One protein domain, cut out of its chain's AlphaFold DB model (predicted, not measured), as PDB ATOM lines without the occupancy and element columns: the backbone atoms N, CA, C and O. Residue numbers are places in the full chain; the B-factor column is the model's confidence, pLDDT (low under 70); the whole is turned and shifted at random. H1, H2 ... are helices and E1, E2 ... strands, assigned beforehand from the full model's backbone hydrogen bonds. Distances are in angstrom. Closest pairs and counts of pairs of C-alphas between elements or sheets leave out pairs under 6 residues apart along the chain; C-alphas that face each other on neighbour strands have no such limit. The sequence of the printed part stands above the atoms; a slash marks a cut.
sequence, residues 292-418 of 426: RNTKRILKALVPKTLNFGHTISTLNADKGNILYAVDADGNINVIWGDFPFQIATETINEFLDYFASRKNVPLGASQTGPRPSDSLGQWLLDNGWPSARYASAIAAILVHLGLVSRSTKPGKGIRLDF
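What this domain is: This is residues 292 to 418 of the 426 residues of an uncharacterized protein of Zoogloea oleivorans (UniProt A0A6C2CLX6). Helix H4 is in the middle, between a four-stranded sheet, E1 to E4, on one side and the small hairpin E5 and E6 on the other. H3 packs on H4, H2 follows the sheet and comes near H3, and H1, at the first printed residue, grazes the E4 edge of the sheet. The 127 printed residues include four named helices and six named strands, in the order H1 E1 E2 E3 E4 H2 H3 H4 E5 E6, a mixed class with under half of the residues, 61, in named elements. The larger sheet has the order E1 E2 E3 E4, and both sheets are antiparallel. The whole is compact, with a radius of gyration of the C-alphas of 13.9 A and spans of 41 by 30 by 28 A.

Where its parts are: H1, residues 292 to 300, begins at C-alpha 292 (-22.752, -43.575, 28.317) and is 13.4 A long. E1 is residues 310 to 312; E2, residues 322 to 326, is 13.0 A long, E3, residues 332 to 336, 12.1 A, and E4, residues 339 to 343, 12.9 A. H2, residues 345 to 354, is 14.1 A long and H3, residues 376 to 382, 9.9 A. H4, residues 390 to 400, begins at C-alpha 390 (-17.966, -29.628, 23.384) and is 15.6 A long. E5 is residues 405 to 407 and E6 residues 415 to 417, with C-alpha 417 at (-6.827, -16.149, 20.163).

How they stand to each other: E1 to E4 form a meander, each strand the antiparallel neighbour of the one before. N 312 and O 322 are 2.8 A apart, N 325 and O 333 2.9 A, and N 334 and O 341 2.8 A, within hydrogen-bond range. H1 only grazes this sheet; its closest C-alphas with E4 are those of Lys 299 and Pro 340, 5.0 A apart. H4 is on one face, making two layers, helix over sheet, at a height over the sheet of 9.3 A. H3 touches H4, opposite ways at a steep tilt of 46 degrees, closest at the C-alphas of Gly 377 and Ala 391, 5.2 A. H2 and H3 are close but not clearly touching, with the C-alphas of Phe 351 and Trp 379 7.7 A apart. In the hairpin E5 and E6, N 405 and O 417 are 2.9 A apart. Every O i to N i+4 pair is within hydrogen-bond range in H2 and H3, with 4 of 5 in H1 and 6 of 7 in H4.

The domain as a whole: The C-alphas farthest apart, those of Thr 305 and Gly 411, are 41.6 A apart. The printed part has no cut. The link from H2 to H3, residues 355 to 375, is long; its residues 361 to 362 pair antiparallel with 415 to 416 of E6. The mean pLDDT of the printed part is 75.3; 38 residues are under 70, among them 292 to 309 and 408 to 412.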
ATOM      1  N   ARG A 292     -21.304 -43.686  28.050       40.62
ATOM      2  CA  ARG A 292     -22.752 -43.575  28.317       40.62
ATOM      3  C   ARG A 292     -23.090 -42.974  29.686       40.62
ATOM      4  O   ARG A 292     -24.062 -42.229  29.769       40.62
ATOM      5  N   ASN A 293     -22.305 -43.241  30.735       46.06
ATOM      6  CA  ASN A 293     -22.630 -42.769  32.091       46.06
ATOM      7  C   ASN A 293     -22.405 -41.258  32.256       46.06
ATOM      8  O   ASN A 293     -23.230 -40.576  32.862       46.06
ATOM      9  N   THR A 294     -21.359 -40.706  31.638       44.16
ATOM     10  CA  THR A 294     -21.041 -39.269  31.700       44.16
ATOM     11  C   THR A 294     -22.101 -38.401  31.014       44.16
ATOM     12  O   THR A 294     -22.436 -37.331  31.513       44.16
ATOM     13  N   LYS A 295     -22.704 -38.877  29.912       43.81
ATOM     14  CA  LYS A 295     -23.804 -38.170  29.227       43.81
ATOM     15  C   LYS A 295     -25.046 -38.015  30.112       43.81
ATOM     16  O   LYS A 295     -25.682 -36.967  30.077       43.81
ATOM     17  N   ARG A 296     -25.384 -39.042  30.905       50.06
ATOM     18  CA  ARG A 296     -26.536 -39.005  31.822       50.06
ATOM     19  C   ARG A 296     -26.328 -37.996  32.952       50.06
ATOM     20  O   ARG A 296     -27.273 -37.316  33.327       50.06
ATOM     21  N   ILE A 297     -25.094 -37.884  33.444       49.97
ATOM     22  CA  ILE A 297     -24.716 -36.948  34.510       49.97
ATOM     23  C   ILE A 297     -24.764 -35.502  34.005       49.97
ATOM     24  O   ILE A 297     -25.379 -34.665  34.652       49.97
ATOM     25  N   LEU A 298     -24.212 -35.214  32.817       47.25
ATOM     26  CA  LEU A 298     -24.253 -33.856  32.258       47.25
ATOM     27  C   LEU A 298     -25.682 -33.342  32.030       47.25
ATOM     28  O   LEU A 298     -25.974 -32.183  32.306       47.25
ATOM     29  N   LYS A 299     -26.588 -34.236  31.614       49.81
ATOM     30  CA  LYS A 299     -28.013 -33.931  31.434       49.81
ATOM     31  C   LYS A 299     -28.725 -33.574  32.748       49.81
ATOM     32  O   LYS A 299     -29.719 -32.861  32.704       49.81
ATOM     33  N   ALA A 300     -28.244 -34.073  33.889       53.06
ATOM     34  CA  ALA A 300     -28.835 -33.821  35.206       53.06
ATOM     35  C   ALA A 300     -28.366 -32.504  35.853       53.06
ATOM     36  O   ALA A 300     -29.011 -32.034  36.781       53.06
ATOM     37  N   LEU A 301     -27.269 -31.914  35.365       46.53
ATOM     38  CA  LEU A 301     -26.680 -30.687  35.927       46.53
ATOM     39  C   LEU A 301     -27.410 -29.409  35.541       46.53
ATOM     40  O   LEU A 301     -27.182 -28.382  36.164       46.53
ATOM     41  N   VAL A 302     -28.215 -29.442  34.480       46.88
ATOM     42  CA  VAL A 302     -28.882 -28.241  33.981       46.88
ATOM     43  C   VAL A 302     -30.281 -28.165  34.586       46.88
ATOM     44  O   VAL A 302     -31.103 -29.051  34.322       46.88
ATOM     45  N   PRO A 303     -30.585 -27.122  35.377       47.25
ATOM     46  CA  PRO A 303     -31.923 -26.903  35.902       47.25
ATOM     47  C   PRO A 303     -32.920 -26.762  34.749       47.25
ATOM     48  O   PRO A 303     -32.736 -25.946  33.847       47.25
ATOM     49  N   LYS A 304     -34.005 -27.544  34.779       49.38
ATOM     50  CA  LYS A 304     -35.059 -27.504  33.744       49.38
ATOM     51  C   LYS A 304     -35.821 -26.173  33.693       49.38
ATOM     52  O   LYS A 304     -36.585 -25.955  32.762       49.38
ATOM     53  N   THR A 305     -35.639 -25.315  34.692       47.81
ATOM     54  CA  THR A 305     -36.367 -24.057  34.900       47.81
ATOM     55  C   THR A 305     -35.535 -22.812  34.584       47.81
ATOM     56  O   THR A 305     -35.973 -21.701  34.873       47.81
ATOM     57  N   LEU A 306     -34.337 -22.966  34.011       53.75
ATOM     58  CA  LEU A 306     -33.494 -21.823  33.676       53.75
ATOM     59  C   LEU A 306     -34.051 -21.061  32.467       53.75
ATOM     60  O   LEU A 306     -34.283 -21.653  31.413       53.75
ATOM     61  N   ASN A 307     -34.211 -19.743  32.593       58.94
ATOM     62  CA  ASN A 307     -34.460 -18.885  31.440       58.94
ATOM     63  C   ASN A 307     -33.126 -18.652  30.713       58.94
ATOM     64  O   ASN A 307     -32.233 -17.980  31.233       58.94
ATOM     65  N   PHE A 308     -32.959 -19.264  29.543       62.03
ATOM     66  CA  PHE A 308     -31.740 -19.132  28.755       62.03
ATOM     67  C   PHE A 308     -31.753 -17.791  28.014       62.03
ATOM     68  O   PHE A 308     -32.444 -17.631  27.014       62.03
ATOM     69  N   GLY A 309     -31.006 -16.815  28.537       65.75
ATOM     70  CA  GLY A 309     -31.012 -15.428  28.058       65.75
ATOM     71  C   GLY A 309     -30.269 -15.182  26.740       65.75
ATOM     72  O   GLY A 309     -30.353 -14.082  26.195       65.75
ATOM     73  N   HIS A 310     -29.543 -16.173  26.217       79.75
ATOM     74  CA  HIS A 310     -28.778 -16.040  24.979       79.75
ATOM     75  C   HIS A 310     -28.976 -17.240  24.060       79.75
ATOM     76  O   HIS A 310     -28.846 -18.385  24.494       79.75
ATOM     77  N   THR A 311     -29.190 -16.961  22.774       87.81
ATOM     78  CA  THR A 311     -29.231 -17.959  21.699       87.81
ATOM     79  C   THR A 311     -28.160 -17.619  20.676       87.81
ATOM     80  O   THR A 311     -28.216 -16.563  20.048       87.81
ATOM     81  N   ILE A 312     -27.185 -18.509  20.502       89.75
ATOM     82  CA  ILE A 312     -26.069 -18.341  19.566       89.75
ATOM     83  C   ILE A 312     -25.859 -19.603  18.721       89.75
ATOM     84  O   ILE A 312     -26.395 -20.679  19.002       89.75
ATOM     85  N   SER A 313     -25.043 -19.475  17.681       89.38
ATOM     86  CA  SER A 313     -24.608 -20.586  16.832       89.38
ATOM     87  C   SER A 313     -23.177 -20.989  17.178       89.38
ATOM     88  O   SER A 313     -22.387 -20.175  17.654       89.38
ATOM     89  N   THR A 314     -22.793 -22.236  16.890       88.00
ATOM     90  CA  THR A 314     -21.361 -22.583  16.866       88.00
ATOM     91  C   THR A 314     -20.625 -21.699  15.852       88.00
ATOM     92  O   THR A 314     -21.214 -21.313  14.850       88.00
ATOM     93  N   LEU A 315     -19.320 -21.476  16.024       85.69
ATOM     94  CA  LEU A 315     -18.519 -20.586  15.157       85.69
ATOM     95  C   LEU A 315     -18.485 -20.959  13.651       85.69
ATOM     96  O   LEU A 315     -18.000 -20.167  12.843       85.69
ATOM     97  N   ASN A 316     -18.973 -22.148  13.281       81.50
ATOM     98  CA  ASN A 316     -19.079 -22.654  11.905       81.50
ATOM     99  C   ASN A 316     -20.531 -22.852  11.424       81.50
ATOM    100  O   ASN A 316     -20.727 -23.456  10.374       81.50
ATOM    101  N   ALA A 317     -21.536 -22.445  12.200       79.94
ATOM    102  CA  ALA A 317     -22.938 -22.652  11.853       79.94
ATOM    103  C   ALA A 317     -23.696 -21.330  11.785       79.94
ATOM    104  O   ALA A 317     -23.445 -20.421  12.572       79.94
ATOM    105  N   ASP A 318     -24.698 -21.299  10.911       67.06
ATOM    106  CA  ASP A 318     -25.504 -20.103  10.656       67.06
ATOM    107  C   ASP A 318     -26.839 -20.122  11.423       67.06
ATOM    108  O   ASP A 318     -27.576 -19.140  11.427       67.06
ATOM    109  N   LYS A 319     -27.166 -21.235  12.098       72.25
ATOM    110  CA  LYS A 319     -28.415 -21.418  12.858       72.25
ATOM    111  C   LYS A 319     -28.150 -21.543  14.356       72.25
ATOM    112  O   LYS A 319     -27.371 -22.403  14.773       72.25
ATOM    113  N   GLY A 320     -28.853 -20.722  15.140       72.88
ATOM    114  CA  GLY A 320     -28.757 -20.698  16.597       72.88
ATOM    115  C   GLY A 320     -29.205 -22.026  17.197       72.88
ATOM    116  O   GLY A 320     -30.375 -22.387  17.116       72.88
ATOM    117  N   ASN A 321     -28.262 -22.776  17.762       83.44
ATOM    118  CA  ASN A 321     -28.502 -24.092  18.359       83.44
ATOM    119  C   ASN A 321     -27.890 -24.238  19.755       83.44
ATOM    120  O   ASN A 321     -27.957 -25.322  20.336       83.44
ATOM    121  N   ILE A 322     -27.281 -23.171  20.269       88.44
ATOM    122  CA  ILE A 322     -26.736 -23.080  21.616       88.44
ATOM    123  C   ILE A 322     -27.576 -22.056  22.365       88.44
ATOM    124  O   ILE A 322     -27.526 -20.868  22.052       88.44
ATOM    125  N   LEU A 323     -28.315 -22.512  23.364       84.88
ATOM    126  CA  LEU A 323     -28.926 -21.652  24.359       84.88
ATOM    127  C   LEU A 323     -28.028 -21.654  25.586       84.88
ATOM    128  O   LEU A 323     -27.598 -22.719  26.028       84.88
ATOM    129  N   TYR A 324     -27.721 -20.490  26.142       86.44
ATOM    130  CA  TYR A 324     -26.957 -20.442  27.377       86.44
ATOM    131  C   TYR A 324     -27.391 -19.295  28.293       86.44
ATOM    132  O   TYR A 324     -27.968 -18.301  27.854       86.44
ATOM    133  N   ALA A 325     -27.108 -19.449  29.581       75.31
ATOM    134  CA  ALA A 325     -27.208 -18.389  30.573       75.31
ATOM    135  C   ALA A 325     -26.016 -18.468  31.521       75.31
ATOM    136  O   ALA A 325     -25.544 -19.558  31.855       75.31
ATOM    137  N   VAL A 326     -25.542 -17.306  31.953       74.38
ATOM    138  CA  VAL A 326     -24.540 -17.205  33.010       74.38
ATOM    139  C   VAL A 326     -25.296 -17.117  34.327       74.38
ATOM    140  O   VAL A 326     -26.126 -16.223  34.495       74.38
ATOM    141  N   ASP A 327     -25.079 -18.076  35.221       63.97
ATOM    142  CA  ASP A 327     -25.685 -18.016  36.542       63.97
ATOM    143  C   ASP A 327     -24.969 -17.016  37.440       63.97
ATOM    144  O   ASP A 327     -23.979 -16.369  37.080       63.97
ATOM    145  N   ALA A 328     -25.513 -16.881  38.645       48.72
ATOM    146  CA  ALA A 328     -24.971 -15.964  39.607       48.72
ATOM    147  C   ALA A 328     -23.489 -16.259  39.900       48.72
ATOM    148  O   ALA A 328     -22.757 -15.325  40.114       48.72
ATOM    149  N   ASP A 329     -22.953 -17.469  39.816       50.97
ATOM    150  CA  ASP A 329     -21.538 -17.697  40.154       50.97
ATOM    151  C   ASP A 329     -20.595 -17.575  38.940       50.97
ATOM    152  O   ASP A 329     -19.408 -17.899  39.019       50.97
ATOM    153  N   GLY A 330     -21.109 -17.062  37.814       61.72
ATOM    154  CA  GLY A 330     -20.373 -16.943  36.556       61.72
ATOM    155  C   GLY A 330     -20.324 -18.251  35.762       61.72
ATOM    156  O   GLY A 330     -19.743 -18.277  34.674       61.72
ATOM    157  N   ASN A 331     -20.935 -19.331  36.270       71.00
ATOM    158  CA  ASN A 331     -20.971 -20.589  35.541       71.00
ATOM    159  C   ASN A 331     -21.934 -20.452  34.369       71.00
ATOM    160  O   ASN A 331     -22.971 -19.793  34.437       71.00
ATOM    161  N   ILE A 332     -21.614 -21.132  33.283       80.81
ATOM    162  CA  ILE A 332     -22.374 -21.055  32.052       80.81
ATOM    163  C   ILE A 332     -23.207 -22.318  31.920       80.81
ATOM    164  O   ILE A 332     -22.682 -23.401  31.671       80.81
ATOM    165  N   ASN A 333     -24.516 -22.177  32.053       76.62
ATOM    166  CA  ASN A 333     -25.482 -23.234  31.805       76.62
ATOM    167  C   ASN A 333     -25.806 -23.257  30.317       76.62
ATOM    168  O   ASN A 333     -26.188 -22.229  29.768       76.62
ATOM    169  N   VAL A 334     -25.657 -24.407  29.664       82.44
ATOM    170  CA  VAL A 334     -25.724 -24.541  28.207       82.44
ATOM    171  C   VAL A 334     -26.691 -25.649  27.811       82.44
ATOM    172  O   VAL A 334     -26.629 -26.759  28.335       82.44
ATOM    173  N   ILE A 335     -27.526 -25.370  26.817       80.31
ATOM    174  CA  ILE A 335     -28.256 -26.349  26.018       80.31
ATOM    175  C   ILE A 335     -27.733 -26.246  24.588       80.31
ATOM    176  O   ILE A 335     -27.884 -25.218  23.937       80.31
ATOM    177  N   TRP A 336     -27.117 -27.314  24.087       84.38
ATOM    178  CA  TRP A 336     -26.668 -27.395  22.699       84.38
ATOM    179  C   TRP A 336     -27.391 -28.536  21.979       84.38
ATOM    180  O   TRP A 336     -27.077 -29.711  22.192       84.38
ATOM    181  N   GLY A 337     -28.390 -28.202  21.155       80.56
ATOM    182  CA  GLY A 337     -29.387 -29.178  20.692       80.56
ATOM    183  C   GLY A 337     -30.082 -29.848  21.885       80.56
ATOM    184  O   GLY A 337     -30.524 -29.165  22.800       80.56
ATOM    185  N   ASP A 338     -30.088 -31.183  21.938       71.00
ATOM    186  CA  ASP A 338     -30.659 -31.954  23.060       71.00
ATOM    187  C   ASP A 338     -29.667 -32.228  24.208       71.00
ATOM    188  O   ASP A 338     -29.901 -33.105  25.047       71.00
ATOM    189  N   PHE A 339     -28.513 -31.549  24.226       72.69
ATOM    190  CA  PHE A 339     -27.438 -31.807  25.183       72.69
ATOM    191  C   PHE A 339     -27.288 -30.662  26.193       72.69
ATOM    192  O   PHE A 339     -26.654 -29.656  25.865       72.69
ATOM    193  N   PRO A 340     -27.784 -30.827  27.434       74.06
ATOM    194  CA  PRO A 340     -27.510 -29.893  28.511       74.06
ATOM    195  C   PRO A 340     -26.134 -30.161  29.128       74.06
ATOM    196  O   PRO A 340     -25.719 -31.320  29.255       74.06
ATOM    197  N   PHE A 341     -25.433 -29.102  29.523       73.56
ATOM    198  CA  PHE A 341     -24.246 -29.153  30.375       73.56
ATOM    199  C   PHE A 341     -23.980 -27.786  31.019       73.56
ATOM    200  O   PHE A 341     -24.505 -26.773  30.572       73.56
ATOM    201  N   GLN A 342     -23.135 -27.750  32.046       79.94
ATOM    202  CA  GLN A 342     -22.663 -26.512  32.666       79.94
ATOM    203  C   GLN A 342     -21.143 -26.397  32.491       79.94
ATOM    204  O   GLN A 342     -20.431 -27.403  32.538       79.94
ATOM    205  N   ILE A 343     -20.647 -25.183  32.268       79.94
ATOM    206  CA  ILE A 343     -19.225 -24.838  32.248       79.94
ATOM    207  C   ILE A 343     -18.976 -23.963  33.470       79.94
ATOM    208  O   ILE A 343     -19.428 -22.823  33.511       79.94
ATOM    209  N   ALA A 344     -18.284 -24.486  34.474       69.38
ATOM    210  CA  ALA A 344     -18.046 -23.709  35.678       69.38
ATOM    211  C   ALA A 344     -17.009 -22.607  35.475       69.38
ATOM    212  O   ALA A 344     -16.093 -22.761  34.658       69.38
ATOM    213  N   THR A 345     -17.110 -21.540  36.263       68.12
ATOM    214  CA  THR A 345     -16.159 -20.422  36.257       68.12
ATOM    215  C   THR A 345     -14.726 -20.910  36.450       68.12
ATOM    216  O   THR A 345     -13.825 -20.470  35.743       68.12
ATOM    217  N   GLU A 346     -14.489 -21.890  37.326       62.09
ATOM    218  CA  GLU A 346     -13.157 -22.467  37.523       62.09
ATOM    219  C   GLU A 346     -12.659 -23.209  36.281       62.09
ATOM    220  O   GLU A 346     -11.488 -23.107  35.942       62.09
ATOM    221  N   THR A 347     -13.533 -23.917  35.562       74.81
ATOM    222  CA  THR A 347     -13.149 -24.584  34.306       74.81
ATOM    223  C   THR A 347     -12.826 -23.562  33.219       74.81
ATOM    224  O   THR A 347     -11.867 -23.750  32.473       74.81
ATOM    225  N   ILE A 348     -13.593 -22.468  33.151       80.62
ATOM    226  CA  ILE A 348     -13.313 -21.337  32.255       80.62
ATOM    227  C   ILE A 348     -11.926 -20.777  32.550       80.62
ATOM    228  O   ILE A 348     -11.098 -20.641  31.654       80.62
ATOM    229  N   ASN A 349     -11.648 -20.551  33.828       71.00
ATOM    230  CA  ASN A 349     -10.366 -20.078  34.317       71.00
ATOM    231  C   ASN A 349      -9.222 -21.025  33.950       71.00
ATOM    232  O   ASN A 349      -8.203 -20.571  33.446       71.00
ATOM    233  N   GLU A 350      -9.396 -22.330  34.149       76.69
ATOM    234  CA  GLU A 350      -8.362 -23.327  33.871       76.69
ATOM    235  C   GLU A 350      -7.931 -23.337  32.400       76.69
ATOM    236  O   GLU A 350      -6.727 -23.352  32.134       76.69
ATOM    237  N   PHE A 351      -8.859 -23.309  31.431       83.19
ATOM    238  CA  PHE A 351      -8.439 -23.284  30.026       83.19
ATOM    239  C   PHE A 351      -8.024 -21.888  29.549       83.19
ATOM    240  O   PHE A 351      -7.120 -21.809  28.719       83.19
ATOM    241  N   LEU A 352      -8.617 -20.795  30.055       82.50
ATOM    242  CA  LEU A 352      -8.137 -19.441  29.742       82.50
ATOM    243  C   LEU A 352      -6.687 -19.275  30.205       82.50
ATOM    244  O   LEU A 352      -5.862 -18.758  29.459       82.50
ATOM    245  N   ASP A 353      -6.364 -19.792  31.390       76.25
ATOM    246  CA  ASP A 353      -5.011 -19.770  31.932       76.25
ATOM    247  C   ASP A 353      -4.089 -20.734  31.162       76.25
ATOM    248  O   ASP A 353      -2.951 -20.388  30.853       76.25
ATOM    249  N   TYR A 354      -4.567 -21.929  30.791       82.00
ATOM    250  CA  TYR A 354      -3.780 -22.892  30.008       82.00
ATOM    251  C   TYR A 354      -3.375 -22.349  28.630       82.00
ATOM    252  O   TYR A 354      -2.254 -22.584  28.168       82.00
ATOM    253  N   PHE A 355      -4.287 -21.636  27.966       86.00
ATOM    254  CA  PHE A 355      -4.072 -21.054  26.643       86.00
ATOM    255  C   PHE A 355      -3.658 -19.579  26.684       86.00
ATOM    256  O   PHE A 355      -3.565 -18.967  25.623       86.00
ATOM    257  N   ALA A 356      -3.379 -19.014  27.860       84.69
ATOM    258  CA  ALA A 356      -3.062 -17.599  28.021       84.69
ATOM    259  C   ALA A 356      -1.981 -17.120  27.038       84.69
ATOM    260  O   ALA A 356      -0.989 -17.815  26.800       84.69
ATOM    261  N   SER A 357      -2.213 -15.950  26.436       79.69
ATOM    262  CA  SER A 357      -1.354 -15.330  25.413       79.69
ATOM    263  C   SER A 357      -1.151 -16.152  24.130       79.69
ATOM    264  O   SER A 357      -0.495 -15.688  23.194       79.69
ATOM    265  N   ARG A 358      -1.722 -17.359  24.017       87.12
ATOM    266  CA  ARG A 358      -1.588 -18.177  22.812       87.12
ATOM    267  C   ARG A 358      -2.517 -17.659  21.726       87.12
ATOM    268  O   ARG A 358      -3.722 -17.482  21.917       87.12
ATOM    269  N   LYS A 359      -1.940 -17.478  20.545       89.38
ATOM    270  CA  LYS A 359      -2.662 -17.134  19.322       89.38
ATOM    271  C   LYS A 359      -2.793 -18.357  18.432       89.38
ATOM    272  O   LYS A 359      -1.923 -19.225  18.408       89.38
ATOM    273  N   ASN A 360      -3.840 -18.386  17.620       88.00
ATOM    274  CA  ASN A 360      -4.104 -19.418  16.629       88.00
ATOM    275  C   ASN A 360      -4.246 -20.829  17.221       88.00
ATOM    276  O   ASN A 360      -3.865 -21.807  16.565       88.00
ATOM    277  N   VAL A 361      -4.818 -20.944  18.420       90.38
ATOM    278  CA  VAL A 361      -5.109 -22.225  19.075       90.38
ATOM    279  C   VAL A 361      -6.178 -22.964  18.264       90.38
ATOM    280  O   VAL A 361      -7.254 -22.404  18.035       90.38
ATOM    281  N   PRO A 362      -5.932 -24.197  17.784       90.88
ATOM    282  CA  PRO A 362      -6.937 -24.943  17.033       90.88
ATOM    283  C   PRO A 362      -8.152 -25.289  17.903       90.88
ATOM    284  O   PRO A 362      -8.010 -25.663  19.067       90.88
ATOM    285  N   LEU A 363      -9.356 -25.258  17.326       89.94
ATOM    286  CA  LEU A 363     -10.558 -25.664  18.059       89.94
ATOM    287  C   LEU A 363     -10.539 -27.156  18.437       89.94
ATOM    288  O   LEU A 363     -10.898 -27.518  19.551       89.94
ATOM    289  N   GLY A 364     -10.141 -28.030  17.507       86.69
ATOM    290  CA  GLY A 364     -10.009 -29.472  17.760       86.69
ATOM    291  C   GLY A 364     -11.315 -30.226  18.040       86.69
ATOM    292  O   GLY A 364     -11.272 -31.306  18.617       86.69
ATOM    293  N   ALA A 365     -12.473 -29.702  17.627       83.56
ATOM    294  CA  ALA A 365     -13.784 -30.284  17.951       83.56
ATOM    295  C   ALA A 365     -14.138 -31.593  17.207       83.56
ATOM    296  O   ALA A 365     -15.220 -32.148  17.416       83.56
ATOM    297  N   SER A 366     -13.262 -32.088  16.325       79.44
ATOM    298  CA  SER A 366     -13.524 -33.291  15.528       79.44
ATOM    299  C   SER A 366     -13.631 -34.543  16.403       79.44
ATOM    300  O   SER A 366     -12.819 -34.777  17.304       79.44
ATOM    301  N   GLN A 367     -14.638 -35.374  16.126       61.22
ATOM    302  CA  GLN A 367     -14.841 -36.642  16.830       61.22
ATOM    303  C   GLN A 367     -14.012 -37.780  16.226       61.22
ATOM    304  O   GLN A 367     -13.564 -38.646  16.975       61.22
ATOM    305  N   THR A 368     -13.780 -37.746  14.910       49.78
ATOM    306  CA  THR A 368     -13.218 -38.853  14.116       49.78
ATOM    307  C   THR A 368     -11.937 -38.495  13.358       49.78
ATOM    308  O   THR A 368     -11.274 -39.390  12.849       49.78
ATOM    309  N   GLY A 369     -11.578 -37.212  13.267       59.59
ATOM    310  CA  GLY A 369     -10.380 -36.747  12.561       59.59
ATOM    311  C   GLY A 369      -9.166 -36.525  13.474       59.59
ATOM    312  O   GLY A 369      -9.315 -36.511  14.701       59.59
ATOM    313  N   PRO A 370      -7.971 -36.305  12.890       58.56
ATOM    314  CA  PRO A 370      -6.769 -35.971  13.647       58.56
ATOM    315  C   PRO A 370      -6.996 -34.707  14.482       58.56
ATOM    316  O   PRO A 370      -7.437 -33.669  13.978       58.56
ATOM    317  N   ARG A 371      -6.723 -34.814  15.785       73.69
ATOM    318  CA  ARG A 371      -6.861 -33.723  16.753       73.69
ATOM    319  C   ARG A 371      -5.477 -33.189  17.116       73.69
ATOM    320  O   ARG A 371      -4.655 -33.968  17.591       73.69
ATOM    321  N   PRO A 372      -5.214 -31.886  16.926       81.00
ATOM    322  CA  PRO A 372      -3.984 -31.278  17.412       81.00
ATOM    323  C   PRO A 372      -3.903 -31.389  18.937       81.00
ATOM    324  O   PRO A 372      -4.885 -31.108  19.633       81.00
ATOM    325  N   SER A 373      -2.745 -31.794  19.459       78.81
ATOM    326  CA  SER A 373      -2.516 -31.956  20.902       78.81
ATOM    327  C   SER A 373      -2.614 -30.639  21.679       78.81
ATOM    328  O   SER A 373      -2.851 -30.633  22.880       78.81
ATOM    329  N   ASP A 374      -2.462 -29.515  20.984       83.94
ATOM    330  CA  ASP A 374      -2.550 -28.148  21.488       83.94
ATOM    331  C   ASP A 374      -3.938 -27.513  21.282       83.94
ATOM    332  O   ASP A 374      -4.082 -26.301  21.412       83.94
ATOM    333  N   SER A 375      -4.963 -28.301  20.947       90.44
ATOM    334  CA  SER A 375      -6.314 -27.792  20.689       90.44
ATOM    335  C   SER A 375      -7.193 -27.705  21.940       90.44
ATOM    336  O   SER A 375      -7.024 -28.470  22.891       90.44
ATOM    337  N   LEU A 376      -8.212 -26.835  21.907       90.12
ATOM    338  CA  LEU A 376      -9.233 -26.772  22.965       90.12
ATOM    339  C   LEU A 376      -9.948 -28.124  23.128       90.12
ATOM    340  O   LEU A 376     -10.151 -28.594  24.243       90.12
ATOM    341  N   GLY A 377     -10.290 -28.783  22.020       88.94
ATOM    342  CA  GLY A 377     -10.922 -30.100  22.028       88.94
ATOM    343  C   GLY A 377     -10.079 -31.181  22.705       88.94
ATOM    344  O   GLY A 377     -10.637 -31.996  23.441       88.94
ATOM    345  N   GLN A 378      -8.755 -31.174  22.511       84.81
ATOM    346  CA  GLN A 378      -7.865 -32.102  23.213       84.81
ATOM    347  C   GLN A 378      -7.771 -31.763  24.702       84.81
ATOM    348  O   GLN A 378      -7.902 -32.658  25.534       84.81
ATOM    349  N   TRP A 379      -7.651 -30.477  25.045       87.00
ATOM    350  CA  TRP A 379      -7.653 -30.039  26.440       87.00
ATOM    351  C   TRP A 379      -8.915 -30.497  27.179       87.00
ATOM    352  O   TRP A 379      -8.824 -31.015  28.288       87.00
ATOM    353  N   LEU A 380     -10.095 -30.380  26.562       81.94
ATOM    354  CA  LEU A 380     -11.345 -30.845  27.167       81.94
ATOM    355  C   LEU A 380     -11.301 -32.349  27.477       81.94
ATOM    356  O   LEU A 380     -11.687 -32.754  28.574       81.94
ATOM    357  N   LEU A 381     -10.805 -33.177  26.552       76.31
ATOM    358  CA  LEU A 381     -10.669 -34.624  26.768       76.31
ATOM    359  C   LEU A 381      -9.710 -34.943  27.918       76.31
ATOM    360  O   LEU A 381     -10.059 -35.715  28.812       76.31
ATOM    361  N   ASP A 382      -8.538 -34.309  27.926       71.94
ATOM    362  CA  ASP A 382      -7.530 -34.493  28.973       71.94
ATOM    363  C   ASP A 382      -8.084 -34.102  30.357       71.94
ATOM    364  O   ASP A 382      -7.758 -34.718  31.378       71.94
ATOM    365  N   ASN A 383      -9.004 -33.133  30.381       66.69
ATOM    366  CA  ASN A 383      -9.696 -32.653  31.576       66.69
ATOM    367  C   ASN A 383     -11.049 -33.347  31.832       66.69
ATOM    368  O   ASN A 383     -11.831 -32.911  32.675       66.69
ATOM    369  N   GLY A 384     -11.307 -34.483  31.175       63.44
ATOM    370  CA  GLY A 384     -12.404 -35.393  31.519       63.44
ATOM    371  C   GLY A 384     -13.758 -35.067  30.889       63.44
ATOM    372  O   GLY A 384     -14.760 -35.681  31.264       63.44
ATOM    373  N   TRP A 385     -13.814 -34.153  29.920       72.12
ATOM    374  CA  TRP A 385     -15.024 -33.956  29.126       72.12
ATOM    375  C   TRP A 385     -15.294 -35.188  28.257       72.12
ATOM    376  O   TRP A 385     -14.372 -35.792  27.710       72.12
ATOM    377  N   PRO A 386     -16.568 -35.567  28.057       66.62
ATOM    378  CA  PRO A 386     -16.913 -36.817  27.380       66.62
ATOM    379  C   PRO A 386     -16.608 -36.808  25.879       66.62
ATOM    380  O   PRO A 386     -16.713 -37.845  25.227       66.62
ATOM    381  N   SER A 387     -16.329 -35.641  25.295       79.69
ATOM    382  CA  SER A 387     -16.011 -35.513  23.878       79.69
ATOM    383  C   SER A 387     -15.368 -34.159  23.574       79.69
ATOM    384  O   SER A 387     -15.797 -33.131  24.092       79.69
ATOM    385  N   ALA A 388     -14.421 -34.145  22.635       84.00
ATOM    386  CA  ALA A 388     -13.845 -32.918  22.088       84.00
ATOM    387  C   ALA A 388     -14.891 -32.013  21.407       84.00
ATOM    388  O   ALA A 388     -14.680 -30.809  21.292       84.00
ATOM    389  N   ARG A 389     -16.050 -32.559  21.000       87.12
ATOM    390  CA  ARG A 389     -17.126 -31.804  20.331       87.12
ATOM    391  C   ARG A 389     -17.636 -30.617  21.152       87.12
ATOM    392  O   ARG A 389     -18.129 -29.655  20.578       87.12
ATOM    393  N   TYR A 390     -17.527 -30.692  22.480       87.69
ATOM    394  CA  TYR A 390     -17.966 -29.628  23.384       87.69
ATOM    395  C   TYR A 390     -17.190 -28.327  23.144       87.69
ATOM    396  O   TYR A 390     -17.744 -27.254  23.368       87.69
ATOM    397  N   ALA A 391     -15.978 -28.405  22.575       91.19
ATOM    398  CA  ALA A 391     -15.217 -27.236  22.152       91.19
ATOM    399  C   ALA A 391     -16.022 -26.333  21.208       91.19
ATOM    400  O   ALA A 391     -15.922 -25.121  21.328       91.19
ATOM    401  N   SER A 392     -16.862 -26.884  20.320       90.75
ATOM    402  CA  SER A 392     -17.663 -26.083  19.381       90.75
ATOM    403  C   SER A 392     -18.642 -25.140  20.073       90.75
ATOM    404  O   SER A 392     -18.781 -23.995  19.648       90.75
ATOM    405  N   ALA A 393     -19.320 -25.617  21.121       91.56
ATOM    406  CA  ALA A 393     -20.260 -24.801  21.879       91.56
ATOM    407  C   ALA A 393     -19.529 -23.873  22.852       91.56
ATOM    408  O   ALA A 393     -19.800 -22.677  22.877       91.56
ATOM    409  N   ILE A 394     -18.546 -24.406  23.583       92.69
ATOM    410  CA  ILE A 394     -17.748 -23.645  24.550       92.69
ATOM    411  C   ILE A 394     -17.051 -22.467  23.857       92.69
ATOM    412  O   ILE A 394     -17.203 -21.333  24.287       92.69
ATOM    413  N   ALA A 395     -16.352 -22.694  22.743       93.38
ATOM    414  CA  ALA A 395     -15.650 -21.631  22.028       93.38
ATOM    415  C   ALA A 395     -16.590 -20.534  21.515       93.38
ATOM    416  O   ALA A 395     -16.246 -19.359  21.594       93.38
ATOM    417  N   ALA A 396     -17.773 -20.898  21.015       92.56
ATOM    418  CA  ALA A 396     -18.755 -19.923  20.550       92.56
ATOM    419  C   ALA A 396     -19.242 -19.020  21.688       92.56
ATOM    420  O   ALA A 396     -19.277 -17.804  21.536       92.56
ATOM    421  N   ILE A 397     -19.545 -19.618  22.841       92.31
ATOM    422  CA  ILE A 397     -19.949 -18.893  24.047       92.31
ATOM    423  C   ILE A 397     -18.832 -17.959  24.515       92.31
ATOM    424  O   ILE A 397     -19.094 -16.797  24.797       92.31
ATOM    425  N   LEU A 398     -17.586 -18.433  24.577       90.81
ATOM    426  CA  LEU A 398     -16.460 -17.613  25.035       90.81
ATOM    427  C   LEU A 398     -16.182 -16.430  24.110       90.81
ATOM    428  O   LEU A 398     -15.882 -15.347  24.599       90.81
ATOM    429  N   VAL A 399     -16.296 -16.633  22.793       90.50
ATOM    430  CA  VAL A 399     -16.195 -15.542  21.813       90.50
ATOM    431  C   VAL A 399     -17.335 -14.548  22.006       90.50
ATOM    432  O   VAL A 399     -17.097 -13.346  22.031       90.50
ATOM    433  N   HIS A 400     -18.562 -15.037  22.194       90.88
ATOM    434  CA  HIS A 400     -19.727 -14.183  22.415       90.88
ATOM    435  C   HIS A 400     -19.642 -13.388  23.731       90.88
ATOM    436  O   HIS A 400     -20.034 -12.227  23.772       90.88
ATOM    437  N   LEU A 401     -19.069 -13.975  24.786       84.69
ATOM    438  CA  LEU A 401     -18.791 -13.298  26.057       84.69
ATOM    439  C   LEU A 401     -17.552 -12.383  26.009       84.69
ATOM    440  O   LEU A 401     -17.239 -11.750  27.014       84.69
ATOM    441  N   GLY A 402     -16.824 -12.329  24.889       84.69
ATOM    442  CA  GLY A 402     -15.607 -11.525  24.745       84.69
ATOM    443  C   GLY A 402     -14.397 -12.044  25.532       84.69
ATOM    444  O   GLY A 402     -13.408 -11.332  25.666       84.69
ATOM    445  N   LEU A 403     -14.448 -13.278  26.044       82.62
ATOM    446  CA  LEU A 403     -13.364 -13.887  26.827       82.62
ATOM    447  C   LEU A 403     -12.217 -14.405  25.950       82.62
ATOM    448  O   LEU A 403     -11.090 -14.552  26.414       82.62
ATOM    449  N   VAL A 404     -12.507 -14.712  24.686       90.69
ATOM    450  CA  VAL A 404     -11.530 -15.086  23.655       90.69
ATOM    451  C   VAL A 404     -11.961 -14.481  22.325       90.69
ATOM    452  O   VAL A 404     -13.126 -14.136  22.144       90.69
ATOM    453  N   SER A 405     -11.052 -14.391  21.359       90.00
ATOM    454  CA  SER A 405     -11.379 -13.910  20.013       90.00
ATOM    455  C   SER A 405     -11.182 -15.002  18.964       90.00
ATOM    456  O   SER A 405     -10.408 -15.944  19.142       90.00
ATOM    457  N   ARG A 406     -11.932 -14.915  17.862       88.94
ATOM    458  CA  ARG A 406     -11.768 -15.812  16.714       88.94
ATOM    459  C   ARG A 406     -10.641 -15.283  15.829       88.94
ATOM    460  O   ARG A 406     -10.723 -14.159  15.349       88.94
ATOM    461  N   SER A 407      -9.655 -16.128  15.539       83.94
ATOM    462  CA  SER A 407      -8.599 -15.805  14.575       83.94
ATOM    463  C   SER A 407      -9.096 -15.995  13.139       83.94
ATOM    464  O   SER A 407      -9.707 -17.016  12.796       83.94
ATOM    465  N   THR A 408      -8.817 -15.016  12.282       63.09
ATOM    466  CA  THR A 408      -9.120 -15.033  10.848       63.09
ATOM    467  C   THR A 408      -7.886 -15.469  10.058       63.09
ATOM    468  O   THR A 408      -7.101 -14.662   9.572       63.09
ATOM    469  N   LYS A 409      -7.701 -16.786   9.896       63.16
ATOM    470  CA  LYS A 409      -6.734 -17.334   8.929       63.16
ATOM    471  C   LYS A 409      -7.464 -18.050   7.790       63.16
ATOM    472  O   LYS A 409      -8.027 -19.120   8.035       63.16
ATOM    473  N   PRO A 410      -7.447 -17.504   6.559       51.97
ATOM    474  CA  PRO A 410      -8.024 -18.164   5.391       51.97
ATOM    475  C   PRO A 410      -7.463 -19.584   5.218       51.97
ATOM    476  O   PRO A 410      -6.267 -19.812   5.396       51.97
ATOM    477  N   GLY A 411      -8.330 -20.553   4.914       60.97
ATOM    478  CA  GLY A 411      -7.938 -21.939   4.619       60.97
ATOM    479  C   GLY A 411      -7.508 -22.800   5.816       60.97
ATOM    480  O   GLY A 411      -7.214 -23.980   5.637       60.97
ATOM    481  N   LYS A 412      -7.491 -22.267   7.046       64.62
ATOM    482  CA  LYS A 412      -7.267 -23.051   8.273       64.62
ATOM    483  C   LYS A 412      -8.582 -23.108   9.061       64.62
ATOM    484  O   LYS A 412      -9.258 -22.095   9.191       64.62
ATOM    485  N   GLY A 413      -8.970 -24.292   9.556       75.94
ATOM    486  CA  GLY A 413     -10.191 -24.468  10.369       75.94
ATOM    487  C   GLY A 413     -10.233 -23.553  11.607       75.94
ATOM    488  O   GLY A 413      -9.244 -22.886  11.896       75.94
ATOM    489  N   ILE A 414     -11.353 -23.525  12.354       86.50
ATOM    490  CA  ILE A 414     -11.567 -22.566  13.464       86.50
ATOM    491  C   ILE A 414     -10.366 -22.506  14.413       86.50
ATOM    492  O   ILE A 414      -9.905 -23.532  14.934       86.50
ATOM    493  N   ARG A 415      -9.915 -21.276  14.668       89.44
ATOM    494  CA  ARG A 415      -8.801 -20.946  15.551       89.44
ATOM    495  C   ARG A 415      -9.210 -19.856  16.536       89.44
ATOM    496  O   ARG A 415     -10.010 -18.984  16.198       89.44
ATOM    497  N   LEU A 416      -8.648 -19.925  17.736       91.94
ATOM    498  CA  LEU A 416      -8.934 -19.024  18.844       91.94
ATOM    499  C   LEU A 416      -7.666 -18.282  19.258       91.94
ATOM    500  O   LEU A 416      -6.578 -18.861  19.291       91.94
ATOM    501  N   ASP A 417      -7.840 -17.013  19.587       90.88
ATOM    502  CA  ASP A 417      -6.827 -16.149  20.163       90.88
ATOM    503  C   ASP A 417      -7.235 -15.841  21.598       90.88
ATOM    504  O   ASP A 417      -8.281 -15.236  21.857       90.88
ATOM    505  N   PHE A 418      -6.399 -16.275  22.533       89.69
ATOM    506  CA  PHE A 418      -6.619 -16.043  23.949       89.69
ATOM    507  C   PHE A 418      -5.990 -14.700  24.346       89.69
ATOM    508  O   PHE A 418      -4.955 -14.308  23.775       89.69
TER     509      PHE A 418